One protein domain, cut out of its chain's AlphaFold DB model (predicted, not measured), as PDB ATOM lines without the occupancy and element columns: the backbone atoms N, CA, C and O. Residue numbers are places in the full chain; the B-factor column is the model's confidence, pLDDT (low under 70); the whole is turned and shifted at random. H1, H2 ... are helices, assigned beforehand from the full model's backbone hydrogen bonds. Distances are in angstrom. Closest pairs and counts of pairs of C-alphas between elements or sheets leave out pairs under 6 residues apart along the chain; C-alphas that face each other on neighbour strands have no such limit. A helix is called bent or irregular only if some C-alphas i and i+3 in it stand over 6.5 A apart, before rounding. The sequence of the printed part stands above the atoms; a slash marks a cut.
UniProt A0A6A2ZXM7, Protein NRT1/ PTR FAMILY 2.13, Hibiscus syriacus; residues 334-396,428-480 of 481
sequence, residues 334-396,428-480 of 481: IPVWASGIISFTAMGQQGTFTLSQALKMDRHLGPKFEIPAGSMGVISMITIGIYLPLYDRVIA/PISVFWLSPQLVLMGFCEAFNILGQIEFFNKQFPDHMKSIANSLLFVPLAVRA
ATOM      1  N   ILE A 334      11.423   9.785 -17.917       87.81
ATOM      2  CA  ILE A 334      11.007   8.532 -17.257       87.81
ATOM      3  C   ILE A 334       9.507   8.225 -17.434       87.81
ATOM      4  O   ILE A 334       9.203   7.094 -17.807       87.81
ATOM      5  N   PRO A 335       8.559   9.166 -17.238       87.19
ATOM      6  CA  PRO A 335       7.136   8.876 -17.432       87.19
ATOM      7  C   PRO A 335       6.789   8.492 -18.876       87.19
ATOM      8  O   PRO A 335       6.013   7.566 -19.100       87.19
ATOM      9  N   VAL A 336       7.390   9.172 -19.859       85.56
ATOM     10  CA  VAL A 336       7.184   8.881 -21.287       85.56
ATOM     11  C   VAL A 336       7.782   7.519 -21.631       85.56
ATOM     12  O   VAL A 336       7.108   6.678 -22.222       85.56
ATOM     13  N   TRP A 337       9.008   7.260 -21.185       86.62
ATOM     14  CA  TRP A 337       9.679   5.975 -21.347       86.62
ATOM     15  C   TRP A 337       8.885   4.818 -20.715       86.62
ATOM     16  O   TRP A 337       8.654   3.800 -21.366       86.62
ATOM     17  N   ALA A 338       8.375   5.003 -19.493       85.00
ATOM     18  CA  ALA A 338       7.549   4.017 -18.800       85.00
ATOM     19  C   ALA A 338       6.227   3.749 -19.537       85.00
ATOM     20  O   ALA A 338       5.813   2.598 -19.659       85.00
ATOM     21  N   SER A 339       5.589   4.782 -20.101       82.75
ATOM     22  CA  SER A 339       4.403   4.602 -20.953       82.75
ATOM     23  C   SER A 339       4.707   3.807 -22.235       82.75
ATOM     24  O   SER A 339       3.862   3.051 -22.720       82.75
ATOM     25  N   GLY A 340       5.943   3.903 -22.741       80.31
ATOM     26  CA  GLY A 340       6.441   3.114 -23.864       80.31
ATOM     27  C   GLY A 340       6.452   1.612 -23.587       80.31
ATOM     28  O   GLY A 340       6.131   0.838 -24.486       80.31
ATOM     29  N   ILE A 341       6.727   1.195 -22.345       81.75
ATOM     30  CA  ILE A 341       6.730  -0.221 -21.934       81.75
ATOM     31  C   ILE A 341       5.382  -0.872 -22.233       81.75
ATOM     32  O   ILE A 341       5.340  -1.914 -22.876       81.75
ATOM     33  N   ILE A 342       4.277  -0.221 -21.859       79.50
ATOM     34  CA  ILE A 342       2.918  -0.731 -22.106       79.50
ATOM     35  C   ILE A 342       2.703  -0.992 -23.602       79.50
ATOM     36  O   ILE A 342       2.145  -2.017 -23.993       79.50
ATOM     37  N   SER A 343       3.191  -0.081 -24.443       74.69
ATOM     38  CA  SER A 343       3.040  -0.193 -25.891       74.69
ATOM     39  C   SER A 343       3.907  -1.305 -26.489       74.69
ATOM     40  O   SER A 343       3.415  -2.076 -27.308       74.69
ATOM     41  N   PHE A 344       5.168  -1.434 -26.062       75.38
ATOM     42  CA  PHE A 344       6.051  -2.518 -26.510       75.38
ATOM     43  C   PHE A 344       5.570  -3.894 -26.033       75.38
ATOM     44  O   PHE A 344       5.678  -4.872 -26.774       75.38
ATOM     45  N   THR A 345       4.972  -3.979 -24.843       71.44
ATOM     46  CA  THR A 345       4.320  -5.202 -24.354       71.44
ATOM     47  C   THR A 345       3.109  -5.564 -25.214       71.44
ATOM     48  O   THR A 345       2.981  -6.718 -25.627       71.44
ATOM     49  N   ALA A 346       2.261  -4.589 -25.566       71.06
ATOM     50  CA  ALA A 346       1.128  -4.805 -26.468       71.06
ATOM     51  C   ALA A 346       1.573  -5.252 -27.876       71.06
ATOM     52  O   ALA A 346       0.978  -6.160 -28.453       71.06
ATOM     53  N   MET A 347       2.662  -4.683 -28.405       72.56
ATOM     54  CA  MET A 347       3.282  -5.139 -29.659       72.56
ATOM     55  C   MET A 347       3.830  -6.562 -29.532       72.56
ATOM     56  O   MET A 347       3.672  -7.386 -30.428       72.56
ATOM     57  N   GLY A 348       4.432  -6.899 -28.392       65.50
ATOM     58  CA  GLY A 348       4.971  -8.232 -28.157       65.50
ATOM     59  C   GLY A 348       3.923  -9.345 -28.130       65.50
ATOM     60  O   GLY A 348       4.207 -10.476 -28.523       65.50
ATOM     61  N   GLN A 349       2.701  -9.011 -27.730       64.56
ATOM     62  CA  GLN A 349       1.544  -9.902 -27.740       64.56
ATOM     63  C   GLN A 349       0.991 -10.172 -29.154       64.56
ATOM     64  O   GLN A 349       0.241 -11.133 -29.345       64.56
ATOM     65  N   GLN A 350       1.388  -9.386 -30.162       63.69
ATOM     66  CA  GLN A 350       0.869  -9.476 -31.530       63.69
ATOM     67  C   GLN A 350       1.044 -10.865 -32.152       63.69
ATOM     68  O   GLN A 350       0.117 -11.338 -32.810       63.69
ATOM     69  N   GLY A 351       2.183 -11.533 -31.932       64.81
ATOM     70  CA  GLY A 351       2.449 -12.861 -32.502       64.81
ATOM     71  C   GLY A 351       1.457 -13.932 -32.035       64.81
ATOM     72  O   GLY A 351       1.091 -14.816 -32.804       64.81
ATOM     73  N   THR A 352       0.964 -13.806 -30.803       67.75
ATOM     74  CA  THR A 352       0.089 -14.793 -30.163       67.75
ATOM     75  C   THR A 352      -1.387 -14.420 -30.318       67.75
ATOM     76  O   THR A 352      -2.187 -15.230 -30.778       67.75
ATOM     77  N   PHE A 353      -1.771 -13.184 -29.975       68.12
ATOM     78  CA  PHE A 353      -3.176 -12.755 -29.971       68.12
ATOM     79  C   PHE A 353      -3.751 -12.544 -31.365       68.12
ATOM     80  O   PHE A 353      -4.886 -12.948 -31.615       68.12
ATOM     81  N   THR A 354      -2.976 -11.972 -32.290       66.44
ATOM     82  CA  THR A 354      -3.434 -11.805 -33.679       66.44
ATOM     83  C   THR A 354      -3.694 -13.160 -34.321       66.44
ATOM     84  O   THR A 354      -4.664 -13.318 -35.059       66.44
ATOM     85  N   LEU A 355      -2.850 -14.147 -34.012       71.50
ATOM     86  CA  LEU A 355      -3.005 -15.508 -34.503       71.50
ATOM     87  C   LEU A 355      -4.293 -16.142 -33.961       71.50
ATOM     88  O   LEU A 355      -5.111 -16.607 -34.750       71.50
ATOM     89  N   SER A 356      -4.540 -16.063 -32.649       65.19
ATOM     90  CA  SER A 356      -5.783 -16.555 -32.036       65.19
ATOM     91  C   SER A 356      -7.046 -15.842 -32.540       65.19
ATOM     92  O   SER A 356      -8.110 -16.451 -32.619       65.19
ATOM     93  N   GLN A 357      -6.965 -14.558 -32.897       58.81
ATOM     94  CA  GLN A 357      -8.082 -13.837 -33.516       58.81
ATOM     95  C   GLN A 357      -8.308 -14.261 -34.971       58.81
ATOM     96  O   GLN A 357      -9.452 -14.469 -35.366       58.81
ATOM     97  N   ALA A 358      -7.238 -14.442 -35.752       66.31
ATOM     98  CA  ALA A 358      -7.311 -14.900 -37.140       66.31
ATOM     99  C   ALA A 358      -8.001 -16.254 -37.284       66.31
ATOM    100  O   ALA A 358      -8.690 -16.479 -38.275       66.31
ATOM    101  N   LEU A 359      -7.870 -17.126 -36.289       65.31
ATOM    102  CA  LEU A 359      -8.550 -18.418 -36.274       65.31
ATOM    103  C   LEU A 359     -10.063 -18.329 -36.084       65.31
ATOM    104  O   LEU A 359     -10.789 -19.189 -36.569       65.31
ATOM    105  N   LYS A 360     -10.553 -17.273 -35.429       58.78
ATOM    106  CA  LYS A 360     -11.985 -17.060 -35.168       58.78
ATOM    107  C   LYS A 360     -12.700 -16.301 -36.291       58.78
ATOM    108  O   LYS A 360     -13.860 -15.929 -36.132       58.78
ATOM    109  N   MET A 361     -12.014 -16.032 -37.400       62.94
ATOM    110  CA  MET A 361     -12.481 -15.175 -38.492       62.94
ATOM    111  C   MET A 361     -12.460 -15.926 -39.824       62.94
ATOM    112  O   MET A 361     -11.740 -16.909 -39.977       62.94
ATOM    113  N   ASP A 362     -13.249 -15.475 -40.801       67.81
ATOM    114  CA  ASP A 362     -13.334 -16.154 -42.098       67.81
ATOM    115  C   ASP A 362     -12.103 -15.859 -42.974       67.81
ATOM    116  O   ASP A 362     -11.922 -14.751 -43.484       67.81
ATOM    117  N   ARG A 363     -11.238 -16.862 -43.150       74.12
ATOM    118  CA  ARG A 363      -9.939 -16.738 -43.830       74.12
ATOM    119  C   ARG A 363      -9.987 -16.933 -45.347       74.12
ATOM    120  O   ARG A 363      -8.929 -16.974 -45.980       74.12
ATOM    121  N   HIS A 364     -11.172 -17.032 -45.946       75.94
ATOM    122  CA  HIS A 364     -11.308 -17.237 -47.384       75.94
ATOM    123  C   HIS A 364     -11.007 -15.961 -48.189       75.94
ATOM    124  O   HIS A 364     -11.597 -14.899 -47.995       75.94
ATOM    125  N   LEU A 365     -10.090 -16.078 -49.147       75.19
ATOM    126  CA  LEU A 365      -9.830 -15.100 -50.197       75.19
ATOM    127  C   LEU A 365     -10.502 -15.590 -51.485       75.19
ATOM    128  O   LEU A 365      -9.913 -16.280 -52.322       75.19
ATOM    129  N   GLY A 366     -11.780 -15.239 -51.617       77.44
ATOM    130  CA  GLY A 366     -12.642 -15.734 -52.686       77.44
ATOM    131  C   GLY A 366     -13.081 -17.191 -52.472       77.44
ATOM    132  O   GLY A 366     -12.861 -17.766 -51.412       77.44
ATOM    133  N   PRO A 367     -13.704 -17.824 -53.480       71.25
ATOM    134  CA  PRO A 367     -14.393 -19.106 -53.299       71.25
ATOM    135  C   PRO A 367     -13.475 -20.339 -53.212       71.25
ATOM    136  O   PRO A 367     -13.979 -21.443 -53.041       71.25
ATOM    137  N   LYS A 368     -12.154 -20.200 -53.408       82.12
ATOM    138  CA  LYS A 368     -11.240 -21.350 -53.598       82.12
ATOM    139  C   LYS A 368      -9.965 -21.331 -52.753       82.12
ATOM    140  O   LYS A 368      -9.202 -22.289 -52.827       82.12
ATOM    141  N   PHE A 369      -9.680 -20.256 -52.023       81.38
ATOM    142  CA  PHE A 369      -8.401 -20.101 -51.332       81.38
ATOM    143  C   PHE A 369      -8.624 -19.644 -49.895       81.38
ATOM    144  O   PHE A 369      -9.311 -18.656 -49.681       81.38
ATOM    145  N   GLU A 370      -8.027 -20.337 -48.930       76.56
ATOM    146  CA  GLU A 370      -8.071 -19.984 -47.510       76.56
ATOM    147  C   GLU A 370      -6.658 -19.637 -47.027       76.56
ATOM    148  O   GLU A 370      -5.706 -20.389 -47.248       76.56
ATOM    149  N   ILE A 371      -6.507 -18.481 -46.383       81.19
ATOM    150  CA  ILE A 371      -5.213 -17.988 -45.908       81.19
ATOM    151  C   ILE A 371      -4.850 -18.673 -44.579       81.19
ATOM    152  O   ILE A 371      -5.646 -18.655 -43.636       81.19
ATOM    153  N   PRO A 372      -3.639 -19.236 -44.422       79.94
ATOM    154  CA  PRO A 372      -3.178 -19.758 -43.137       79.94
ATOM    155  C   PRO A 372      -3.069 -18.651 -42.080       79.94
ATOM    156  O   PRO A 372      -2.410 -17.638 -42.315       79.94
ATOM    157  N   ALA A 373      -3.649 -18.851 -40.895       71.44
ATOM    158  CA  ALA A 373      -3.656 -17.845 -39.829       71.44
ATOM    159  C   ALA A 373      -2.234 -17.406 -39.406       71.44
ATOM    160  O   ALA A 373      -1.991 -16.219 -39.200       71.44
ATOM    161  N   GLY A 374      -1.263 -18.331 -39.394       69.12
ATOM    162  CA  GLY A 374       0.149 -18.038 -39.089       69.12
ATOM    163  C   GLY A 374       0.841 -17.106 -40.093       69.12
ATOM    164  O   GLY A 374       1.843 -16.479 -39.769       69.12
ATOM    165  N   SER A 375       0.294 -16.958 -41.305       79.12
ATOM    166  CA  SER A 375       0.853 -16.080 -42.345       79.12
ATOM    167  C   SER A 375       0.378 -14.623 -42.257       79.12
ATOM    168  O   SER A 375       0.891 -13.761 -42.969       79.12
ATOM    169  N   MET A 376      -0.551 -14.312 -41.345       74.25
ATOM    170  CA  MET A 376      -1.143 -12.974 -41.205       74.25
ATOM    171  C   MET A 376      -0.127 -11.889 -40.807       74.25
ATOM    172  O   MET A 376      -0.325 -10.717 -41.131       74.25
ATOM    173  N   GLY A 377       0.994 -12.260 -40.175       70.06
ATOM    174  CA  GLY A 377       2.069 -11.326 -39.810       70.06
ATOM    175  C   GLY A 377       2.711 -10.608 -41.007       70.06
ATOM    176  O   GLY A 377       3.192  -9.483 -40.867       70.06
ATOM    177  N   VAL A 378       2.638 -11.196 -42.208       81.25
ATOM    178  CA  VAL A 378       3.174 -10.602 -43.446       81.25
ATOM    179  C   VAL A 378       2.497  -9.265 -43.773       81.25
ATOM    180  O   VAL A 378       3.146  -8.352 -44.281       81.25
ATOM    181  N   ILE A 379       1.219  -9.100 -43.418       76.75
ATOM    182  CA  ILE A 379       0.467  -7.855 -43.645       76.75
ATOM    183  C   ILE A 379       1.093  -6.684 -42.868       76.75
ATOM    184  O   ILE A 379       1.184  -5.578 -43.402       76.75
ATOM    185  N   SER A 380       1.579  -6.923 -41.645       72.56
ATOM    186  CA  SER A 380       2.266  -5.905 -40.832       72.56
ATOM    187  C   SER A 380       3.567  -5.454 -41.503       72.56
ATOM    188  O   SER A 380       3.811  -4.259 -41.654       72.56
ATOM    189  N   MET A 381       4.362  -6.407 -42.005       76.38
ATOM    190  CA  MET A 381       5.629  -6.115 -42.690       76.38
ATOM    191  C   MET A 381       5.412  -5.307 -43.975       76.38
ATOM    192  O   MET A 381       6.126  -4.337 -44.229       76.38
ATOM    193  N   ILE A 382       4.395  -5.670 -44.766       84.00
ATOM    194  CA  ILE A 382       4.015  -4.925 -45.975       84.00
ATOM    195  C   ILE A 382       3.547  -3.511 -45.609       84.00
ATOM    196  O   ILE A 382       3.942  -2.548 -46.266       84.00
ATOM    197  N   THR A 383       2.747  -3.369 -44.548       78.06
ATOM    198  CA  THR A 383       2.247  -2.063 -44.093       78.06
ATOM    199  C   THR A 383       3.395  -1.135 -43.727       78.06
ATOM    200  O   THR A 383       3.431  -0.015 -44.220       78.06
ATOM    201  N   ILE A 384       4.356  -1.594 -42.922       79.00
ATOM    202  CA  ILE A 384       5.522  -0.790 -42.530       79.00
ATOM    203  C   ILE A 384       6.323  -0.368 -43.769       79.00
ATOM    204  O   ILE A 384       6.680   0.803 -43.903       79.00
ATOM    205  N   GLY A 385       6.537  -1.295 -44.710       80.00
ATOM    206  CA  GLY A 385       7.259  -1.029 -45.956       80.00
ATOM    207  C   GLY A 385       6.587   0.013 -46.858       80.00
ATOM    208  O   GLY A 385       7.279   0.824 -47.470       80.00
ATOM    209  N   ILE A 386       5.253   0.031 -46.925       84.94
ATOM    210  CA  ILE A 386       4.488   1.038 -47.682       84.94
ATOM    211  C   ILE A 386       4.383   2.354 -46.900       84.94
ATOM    212  O   ILE A 386       4.419   3.437 -47.488       84.94
ATOM    213  N   TYR A 387       4.247   2.270 -45.579       80.38
ATOM    214  CA  TYR A 387       4.004   3.421 -44.729       80.38
ATOM    215  C   TYR A 387       5.210   4.344 -44.623       80.38
ATOM    216  O   TYR A 387       5.039   5.548 -44.770       80.38
ATOM    217  N   LEU A 388       6.411   3.804 -44.407       76.38
ATOM    218  CA  LEU A 388       7.633   4.598 -44.230       76.38
ATOM    219  C   LEU A 388       7.831   5.636 -45.359       76.38
ATOM    220  O   LEU A 388       7.894   6.830 -45.060       76.38
ATOM    221  N   PRO A 389       7.801   5.255 -46.655       82.44
ATOM    222  CA  PRO A 389       7.884   6.224 -47.750       82.44
ATOM    223  C   PRO A 389       6.748   7.255 -47.770       82.44
ATOM    224  O   PRO A 389       6.956   8.401 -48.173       82.44
ATOM    225  N   LEU A 390       5.536   6.854 -47.381       80.81
ATOM    226  CA  LEU A 390       4.351   7.711 -47.384       80.81
ATOM    227  C   LEU A 390       4.363   8.699 -46.209       80.81
ATOM    228  O   LEU A 390       3.951   9.851 -46.371       80.81
ATOM    229  N   TYR A 391       4.881   8.283 -45.053       72.94
ATOM    230  CA  TYR A 391       5.077   9.144 -43.898       72.94
ATOM    231  C   TYR A 391       6.029  10.288 -44.236       72.94
ATOM    232  O   TYR A 391       5.647  11.452 -44.130       72.94
ATOM    233  N   ASP A 392       7.209   9.953 -44.753       74.31
ATOM    234  CA  ASP A 392       8.255  10.932 -45.040       74.31
ATOM    235  C   ASP A 392       7.864  11.895 -46.166       74.31
ATOM    236  O   ASP A 392       8.123  13.097 -46.087       74.31
ATOM    237  N   ARG A 393       7.220  11.392 -47.229       77.38
ATOM    238  CA  ARG A 393       6.917  12.212 -48.413       77.38
ATOM    239  C   ARG A 393       5.594  12.956 -48.361       77.38
ATOM    240  O   ARG A 393       5.468  13.977 -49.032       77.38
ATOM    241  N   VAL A 394       4.602  12.439 -47.642       75.56
ATOM    242  CA  VAL A 394       3.225  12.949 -47.717       75.56
ATOM    243  C   VAL A 394       2.732  13.410 -46.355       75.56
ATOM    244  O   VAL A 394       2.274  14.543 -46.228       75.56
ATOM    245  N   ILE A 395       2.834  12.569 -45.325       68.06
ATOM    246  CA  ILE A 395       2.220  12.860 -44.022       68.06
ATOM    247  C   ILE A 395       3.031  13.881 -43.225       68.06
ATOM    248  O   ILE A 395       2.439  14.831 -42.723       68.06
ATOM    249  N   ALA A 396       4.353  13.742 -43.124       67.69
ATOM    250  CA  ALA A 396       5.212  14.691 -42.417       67.69
ATOM    251  C   ALA A 396       5.053  16.142 -42.933       67.69
ATOM    252  O   ALA A 396       4.795  17.032 -42.115       67.69
ATOM    253  N   PRO A 428     -19.078 -15.595 -39.365       52.38
ATOM    254  CA  PRO A 428     -17.765 -15.120 -38.941       52.38
ATOM    255  C   PRO A 428     -17.246 -14.043 -39.893       52.38
ATOM    256  O   PRO A 428     -17.162 -14.226 -41.106       52.38
ATOM    257  N   ILE A 429     -16.924 -12.888 -39.322       60.22
ATOM    258  CA  ILE A 429     -16.429 -11.722 -40.043       60.22
ATOM    259  C   ILE A 429     -15.119 -12.106 -40.751       60.22
ATOM    260  O   ILE A 429     -14.270 -12.777 -40.166       60.22
ATOM    261  N   SER A 430     -14.946 -11.682 -42.007       67.19
ATOM    262  CA  SER A 430     -13.743 -11.986 -42.796       67.19
ATOM    263  C   SER A 430     -12.451 -11.585 -42.078       67.19
ATOM    264  O   SER A 430     -12.366 -10.495 -41.520       67.19
ATOM    265  N   VAL A 431     -11.413 -12.421 -42.163       63.09
ATOM    266  CA  VAL A 431     -10.053 -12.215 -41.640       63.09
ATOM    267  C   VAL A 431      -9.441 -10.896 -42.114       63.09
ATOM    268  O   VAL A 431      -8.591 -10.325 -41.437       63.09
ATOM    269  N   PHE A 432      -9.899 -10.356 -43.246       66.38
ATOM    270  CA  PHE A 432      -9.481  -9.041 -43.726       66.38
ATOM    271  C   PHE A 432      -9.916  -7.899 -42.803       66.38
ATOM    272  O   PHE A 432      -9.311  -6.835 -42.840       66.38
ATOM    273  N   TRP A 433     -10.866  -8.115 -41.891       60.94
ATOM    274  CA  TRP A 433     -11.144  -7.190 -40.790       60.94
ATOM    275  C   TRP A 433     -10.045  -7.152 -39.718       60.94
ATOM    276  O   TRP A 433     -10.005  -6.202 -38.937       60.94
ATOM    277  N   LEU A 434      -9.099  -8.099 -39.719       56.81
ATOM    278  CA  LEU A 434      -7.841  -7.969 -38.975       56.81
ATOM    279  C   LEU A 434      -6.850  -7.050 -39.691       56.81
ATOM    280  O   LEU A 434      -5.901  -6.581 -39.070       56.81
ATOM    281  N   SER A 435      -7.048  -6.770 -40.984       62.59
ATOM    282  CA  SER A 435      -6.176  -5.859 -41.723       62.59
ATOM    283  C   SER A 435      -6.179  -4.461 -41.099       62.59
ATOM    284  O   SER A 435      -5.087  -4.005 -40.789       62.59
ATOM    285  N   PRO A 436      -7.320  -3.817 -40.775       65.19
ATOM    286  CA  PRO A 436      -7.329  -2.547 -40.051       65.19
ATOM    287  C   PRO A 436      -6.496  -2.538 -38.768       65.19
ATOM    288  O   PRO A 436      -5.741  -1.595 -38.567       65.19
ATOM    289  N   GLN A 437      -6.572  -3.570 -37.920       56.97
ATOM    290  CA  GLN A 437      -5.776  -3.615 -36.685       56.97
ATOM    291  C   GLN A 437      -4.300  -3.938 -36.934       56.97
ATOM    292  O   GLN A 437      -3.456  -3.394 -36.241       56.97
ATOM    293  N   LEU A 438      -3.964  -4.781 -37.917       63.31
ATOM    294  CA  LEU A 438      -2.578  -5.088 -38.292       63.31
ATOM    295  C   LEU A 438      -1.910  -3.885 -38.956       63.31
ATOM    296  O   LEU A 438      -0.738  -3.610 -38.724       63.31
ATOM    297  N   VAL A 439      -2.686  -3.144 -39.739       67.50
ATOM    298  CA  VAL A 439      -2.288  -1.891 -40.364       67.50
ATOM    299  C   VAL A 439      -2.118  -0.809 -39.297       67.50
ATOM    300  O   VAL A 439      -1.075  -0.166 -39.245       67.50
ATOM    301  N   LEU A 440      -3.092  -0.649 -38.394       64.25
ATOM    302  CA  LEU A 440      -3.017   0.278 -37.260       64.25
ATOM    303  C   LEU A 440      -1.882  -0.078 -36.303       64.25
ATOM    304  O   LEU A 440      -1.220   0.821 -35.806       64.25
ATOM    305  N   MET A 441      -1.600  -1.363 -36.103       66.81
ATOM    306  CA  MET A 441      -0.449  -1.825 -35.336       66.81
ATOM    307  C   MET A 441       0.862  -1.491 -36.046       66.81
ATOM    308  O   MET A 441       1.744  -0.939 -35.407       66.81
ATOM    309  N   GLY A 442       0.977  -1.733 -37.355       64.75
ATOM    310  CA  GLY A 442       2.148  -1.324 -38.135       64.75
ATOM    311  C   GLY A 442       2.368   0.194 -38.108       64.75
ATOM    312  O   GLY A 442       3.499   0.656 -37.965       64.75
ATOM    313  N   PHE A 443       1.289   0.984 -38.157       71.44
ATOM    314  CA  PHE A 443       1.350   2.428 -37.925       71.44
ATOM    315  C   PHE A 443       1.803   2.745 -36.494       71.44
ATOM    316  O   PHE A 443       2.696   3.567 -36.324       71.44
ATOM    317  N   CYS A 444       1.230   2.105 -35.471       70.06
ATOM    318  CA  CYS A 444       1.632   2.276 -34.073       70.06
ATOM    319  C   CYS A 444       3.105   1.921 -33.862       70.06
ATOM    320  O   CYS A 444       3.792   2.651 -33.166       70.06
ATOM    321  N   GLU A 445       3.610   0.847 -34.466       72.12
ATOM    322  CA  GLU A 445       5.010   0.422 -34.398       72.12
ATOM    323  C   GLU A 445       5.926   1.479 -35.001       72.12
ATOM    324  O   GLU A 445       6.846   1.957 -34.334       72.12
ATOM    325  N   ALA A 446       5.602   1.942 -36.208       75.88
ATOM    326  CA  ALA A 446       6.344   3.007 -36.861       75.88
ATOM    327  C   ALA A 446       6.300   4.317 -36.055       75.88
ATOM    328  O   ALA A 446       7.347   4.879 -35.746       75.88
ATOM    329  N   PHE A 447       5.118   4.798 -35.658       77.06
ATOM    330  CA  PHE A 447       4.968   6.049 -34.907       77.06
ATOM    331  C   PHE A 447       5.598   5.995 -33.521       77.06
ATOM    332  O   PHE A 447       6.160   6.990 -33.075       77.06
ATOM    333  N   ASN A 448       5.484   4.870 -32.823       77.00
ATOM    334  CA  ASN A 448       5.996   4.746 -31.469       77.00
ATOM    335  C   ASN A 448       7.523   4.681 -31.475       77.00
ATOM    336  O   ASN A 448       8.162   5.460 -30.777       77.00
ATOM    337  N   ILE A 449       8.113   3.834 -32.323       80.44
ATOM    338  CA  ILE A 449       9.570   3.732 -32.433       80.44
ATOM    339  C   ILE A 449      10.153   5.049 -32.955       80.44
ATOM    340  O   ILE A 449      11.037   5.616 -32.315       80.44
ATOM    341  N   LEU A 450       9.635   5.587 -34.066       80.94
ATOM    342  CA  LEU A 450      10.139   6.842 -34.635       80.94
ATOM    343  C   LEU A 450       9.898   8.027 -33.694       80.94
ATOM    344  O   LEU A 450      10.801   8.830 -33.474       80.94
ATOM    345  N   GLY A 451       8.707   8.115 -33.101       80.75
ATOM    346  CA  GLY A 451       8.333   9.186 -32.183       80.75
ATOM    347  C   GLY A 451       9.152   9.173 -30.897       80.75
ATOM    348  O   GLY A 451       9.590  10.233 -30.460       80.75
ATOM    349  N   GLN A 452       9.426   7.998 -30.316       80.44
ATOM    350  CA  GLN A 452      10.322   7.888 -29.164       80.44
ATOM    351  C   GLN A 452      11.759   8.256 -29.531       80.44
ATOM    352  O   GLN A 452      12.366   9.036 -28.804       80.44
ATOM    353  N   ILE A 453      12.292   7.771 -30.661       84.38
ATOM    354  CA  ILE A 453      13.644   8.136 -31.121       84.38
ATOM    355  C   ILE A 453      13.746   9.651 -31.311       84.38
ATOM    356  O   ILE A 453      14.678  10.276 -30.806       84.38
ATOM    357  N   GLU A 454      12.795  10.270 -32.008       84.69
ATOM    358  CA  GLU A 454      12.810  11.712 -32.255       84.69
ATOM    359  C   GLU A 454      12.647  12.511 -30.954       84.69
ATOM    360  O   GLU A 454      13.378  13.474 -30.720       84.69
ATOM    361  N   PHE A 455      11.730  12.098 -30.074       86.00
ATOM    362  CA  PHE A 455      11.510  12.739 -28.779       86.00
ATOM    363  C   PHE A 455      12.747  12.643 -27.880       86.00
ATOM    364  O   PHE A 455      13.197  13.659 -27.351       86.00
ATOM    365  N   PHE A 456      13.337  11.455 -27.744       84.69
ATOM    366  CA  PHE A 456      14.554  11.239 -26.966       84.69
ATOM    367  C   PHE A 456      15.712  12.073 -27.525       84.69
ATOM    368  O   PHE A 456      16.363  12.786 -26.767       84.69
ATOM    369  N   ASN A 457      15.913  12.098 -28.843       84.31
ATOM    370  CA  ASN A 457      16.975  12.909 -29.446       84.31
ATOM    371  C   ASN A 457      16.736  14.429 -29.357       84.31
ATOM    372  O   ASN A 457      17.709  15.178 -29.447       84.31
ATOM    373  N   LYS A 458      15.489  14.899 -29.190       84.62
ATOM    374  CA  LYS A 458      15.167  16.324 -28.968       84.62
ATOM    375  C   LYS A 458      15.293  16.760 -27.512       84.62
ATOM    376  O   LYS A 458      15.632  17.910 -27.262       84.62
ATOM    377  N   GLN A 459      14.952  15.885 -26.569       83.81
ATOM    378  CA  GLN A 459      14.977  16.221 -25.145       83.81
ATOM    379  C   GLN A 459      16.380  16.083 -24.561       83.81
ATOM    380  O   GLN A 459      16.813  16.951 -23.809       83.81
ATOM    381  N   PHE A 460      17.104  15.016 -24.909       82.38
ATOM    382  CA  PHE A 460      18.457  14.822 -24.405       82.38
ATOM    383  C   PHE A 460      19.445  15.806 -25.048       82.38
ATOM    384  O   PHE A 460      19.380  16.038 -26.259       82.38
ATOM    385  N   PRO A 461      20.408  16.336 -24.274       80.81
ATOM    386  CA  PRO A 461      21.490  17.134 -24.831       80.81
ATOM    387  C   PRO A 461      22.346  16.295 -25.786       80.81
ATOM    388  O   PRO A 461      22.419  15.068 -25.676       80.81
ATOM    389  N   ASP A 462      23.041  16.967 -26.706       77.44
ATOM    390  CA  ASP A 462      23.740  16.324 -27.827       77.44
ATOM    391  C   ASP A 462      24.693  15.196 -27.412       77.44
ATOM    392  O   ASP A 462      24.746  14.156 -28.066       77.44
ATOM    393  N   HIS A 463      25.406  15.363 -26.297       77.38
ATOM    394  CA  HIS A 463      26.377  14.382 -25.810       77.38
ATOM    395  C   HIS A 463      25.734  13.153 -25.129       77.38
ATOM    396  O   HIS A 463      26.419  12.158 -24.902       77.38
ATOM    397  N   MET A 464      24.426  13.180 -24.836       80.25
ATOM    398  CA  MET A 464      23.680  12.083 -24.199       80.25
ATOM    399  C   MET A 464      22.777  11.306 -25.168       80.25
ATOM    400  O   MET A 464      22.129  10.340 -24.759       80.25
ATOM    401  N   LYS A 465      22.742  11.670 -26.457       83.12
ATOM    402  CA  LYS A 465      21.878  11.031 -27.471       83.12
ATOM    403  C   LYS A 465      22.073   9.514 -27.579       83.12
ATOM    404  O   LYS A 465      21.114   8.780 -27.797       83.12
ATOM    405  N   SER A 466      23.287   9.012 -27.353       84.75
ATOM    406  CA  SER A 466      23.551   7.567 -27.333       84.75
ATOM    407  C   SER A 466      22.831   6.850 -26.186       84.75
ATOM    408  O   SER A 466      22.277   5.775 -26.392       84.75
ATOM    409  N   ILE A 467      22.783   7.449 -24.989       84.00
ATOM    410  CA  ILE A 467      22.006   6.908 -23.859       84.00
ATOM    411  C   ILE A 467      20.513   6.972 -24.186       84.00
ATOM    412  O   ILE A 467      19.791   6.003 -23.959       84.00
ATOM    413  N   ALA A 468      20.077   8.083 -24.776       83.38
ATOM    414  CA  ALA A 468      18.704   8.306 -25.204       83.38
ATOM    415  C   ALA A 468      18.204   7.193 -26.148       83.38
ATOM    416  O   ALA A 468      17.155   6.601 -25.910       83.38
ATOM    417  N   ASN A 469      18.992   6.841 -27.169       83.06
ATOM    418  CA  ASN A 469      18.656   5.758 -28.099       83.06
ATOM    419  C   ASN A 469      18.735   4.369 -27.442       83.06
ATOM    420  O   ASN A 469      17.915   3.506 -27.741       83.06
ATOM    421  N   SER A 470      19.667   4.146 -26.510       85.12
ATOM    422  CA  SER A 470      19.749   2.882 -25.761       85.12
ATOM    423  C   SER A 470      18.523   2.629 -24.877       85.12
ATOM    424  O   SER A 470      18.101   1.481 -24.731       85.12
ATOM    425  N   LEU A 471      17.908   3.683 -24.326       82.69
ATOM    426  CA  LEU A 471      16.695   3.569 -23.508       82.69
ATOM    427  C   LEU A 471      15.506   2.971 -24.273       82.69
ATOM    428  O   LEU A 471      14.637   2.379 -23.636       82.69
ATOM    429  N   LEU A 472      15.479   3.048 -25.609       82.06
ATOM    430  CA  LEU A 472      14.439   2.426 -26.438       82.06
ATOM    431  C   LEU A 472      14.460   0.891 -26.378       82.06
ATOM    432  O   LEU A 472      13.414   0.253 -26.465       82.06
ATOM    433  N   PHE A 473      15.636   0.285 -26.205       80.19
ATOM    434  CA  PHE A 473      15.780  -1.175 -26.204       80.19
ATOM    435  C   PHE A 473      15.455  -1.814 -24.849       80.19
ATOM    436  O   PHE A 473      15.160  -3.005 -24.782       80.19
ATOM    437  N   VAL A 474      15.473  -1.042 -23.761       78.69
ATOM    438  CA  VAL A 474      15.202  -1.564 -22.412       78.69
ATOM    439  C   VAL A 474      13.748  -2.053 -22.257       78.69
ATOM    440  O   VAL A 474      13.565  -3.174 -21.785       78.69
ATOM    441  N   PRO A 475      12.708  -1.322 -22.709       74.25
ATOM    442  CA  PRO A 475      11.331  -1.822 -22.736       74.25
ATOM    443  C   PRO A 475      11.154  -3.142 -23.499       74.25
ATOM    444  O   PRO A 475      10.383  -3.999 -23.076       74.25
ATOM    445  N   LEU A 476      11.896  -3.331 -24.599       67.94
ATOM    446  CA  LEU A 476      11.887  -4.573 -25.379       67.94
ATOM    447  C   LEU A 476      12.459  -5.761 -24.591       67.94
ATOM    448  O   LEU A 476      12.010  -6.883 -24.798       67.94
ATOM    449  N   ALA A 477      13.409  -5.528 -23.681       62.09
ATOM    450  CA  ALA A 477      13.953  -6.563 -22.801       62.09
ATOM    451  C   ALA A 477      12.998  -6.913 -21.645       62.09
ATOM    452  O   ALA A 477      12.846  -8.086 -21.315       62.09
ATOM    453  N   VAL A 478      12.309  -5.920 -21.071       62.44
ATOM    454  CA  VAL A 478      11.329  -6.118 -19.980       62.44
ATOM    455  C   VAL A 478      10.137  -6.982 -20.419       62.44
ATOM    456  O   VAL A 478       9.535  -7.657 -19.600       62.44
ATOM    457  N   ARG A 479       9.840  -7.057 -21.723       55.75
ATOM    458  CA  ARG A 479       8.863  -7.996 -22.307       55.75
ATOM    459  C   ARG A 479       9.129  -9.471 -21.960       55.75
ATOM    460  O   ARG A 479       8.197 -10.268 -22.000       55.75
ATOM    461  N   ALA A 480      10.388  -9.852 -21.738       44.38
ATOM    462  CA  ALA A 480      10.786 -11.248 -21.542       44.38
ATOM    463  C   ALA A 480      10.519 -11.779 -20.118       44.38
ATOM    464  O   ALA A 480      10.806 -12.946 -19.852       44.38
TER     465      ALA A 480
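This is residues 334 to 396 and 428 to 480 of the 481 residues of the protein "Protein NRT1/ PTR FAMILY 2.13" of Hibiscus syriacus (UniProt A0A6A2ZXM7). One long helix, H4, runs along most of the length of a flat, loose group of helices; H1 and H2, end to end, run back beside it, and H3 crosses it at a steep angle. Beyond the end of H4, H5 folds back on it and short H6 packs on H1. The 116 printed residues include six named helices, H1 to H6 in chain order, and no named strand: all helix. The whole is loose, with a radius of gyration of the C-alphas of 17.2 A and spans of 59, 35 and 17 A.

H4, residues 431 to 459, is 41.3 A long, from C-alpha 431 at (-10.053, -12.215, -41.640) to C-alpha 459 at (14.977, 16.221, -25.145). H3, residues 373 to 396, measures 33.8 A, with a kink of 52 degrees near residue 390. H1, residues 334 to 348, measures 20.9 A and begins at (11.007, 8.532, -17.257). H2 is residues 350 to 359, H5 462 to 470 and H6 473 to 478. H3 and H5 are irregular: C-alphas 374 and 377 are 7.0 A apart, 463 and 466 7.5 A.

The hub, H4, touches H3 at a steep tilt of 48 degrees, closest at the C-alphas of Ser 380 and Gly 442, 5.3 A. H4 and H5 form a helical hairpin, C-alphas of Phe 456 and Ala 468 closest at 5.4 A. H1 and H4 only just touch, with 3 pairs of C-alphas within 8 A, closest Met 347 and Glu 445 at 7.5 A. H2 touches H3, closest at the C-alphas of Ala 358 and Ala 373, 5.4 A. H6 touches H1, closest at the C-alphas of Ile 341 and Pro 475, 4.9 A. Every O i to N i+4 pair is within hydrogen-bond range in H6, but 9 of 11 in H1, 5 of 6 in H2, 13 of 20 in H3, 22 of 25 in H4 and 3 of 5 in H5.

The farthest C-alphas, Pro 367 and His 463, are 59.5 A apart. Residues 397 to 427 are not printed; C-alphas 396 and 428 stand 37.8 A apart across the cut. The link from H2 to H3 is long. Confidence is under 70 for 37 residues, among them 428 to 442.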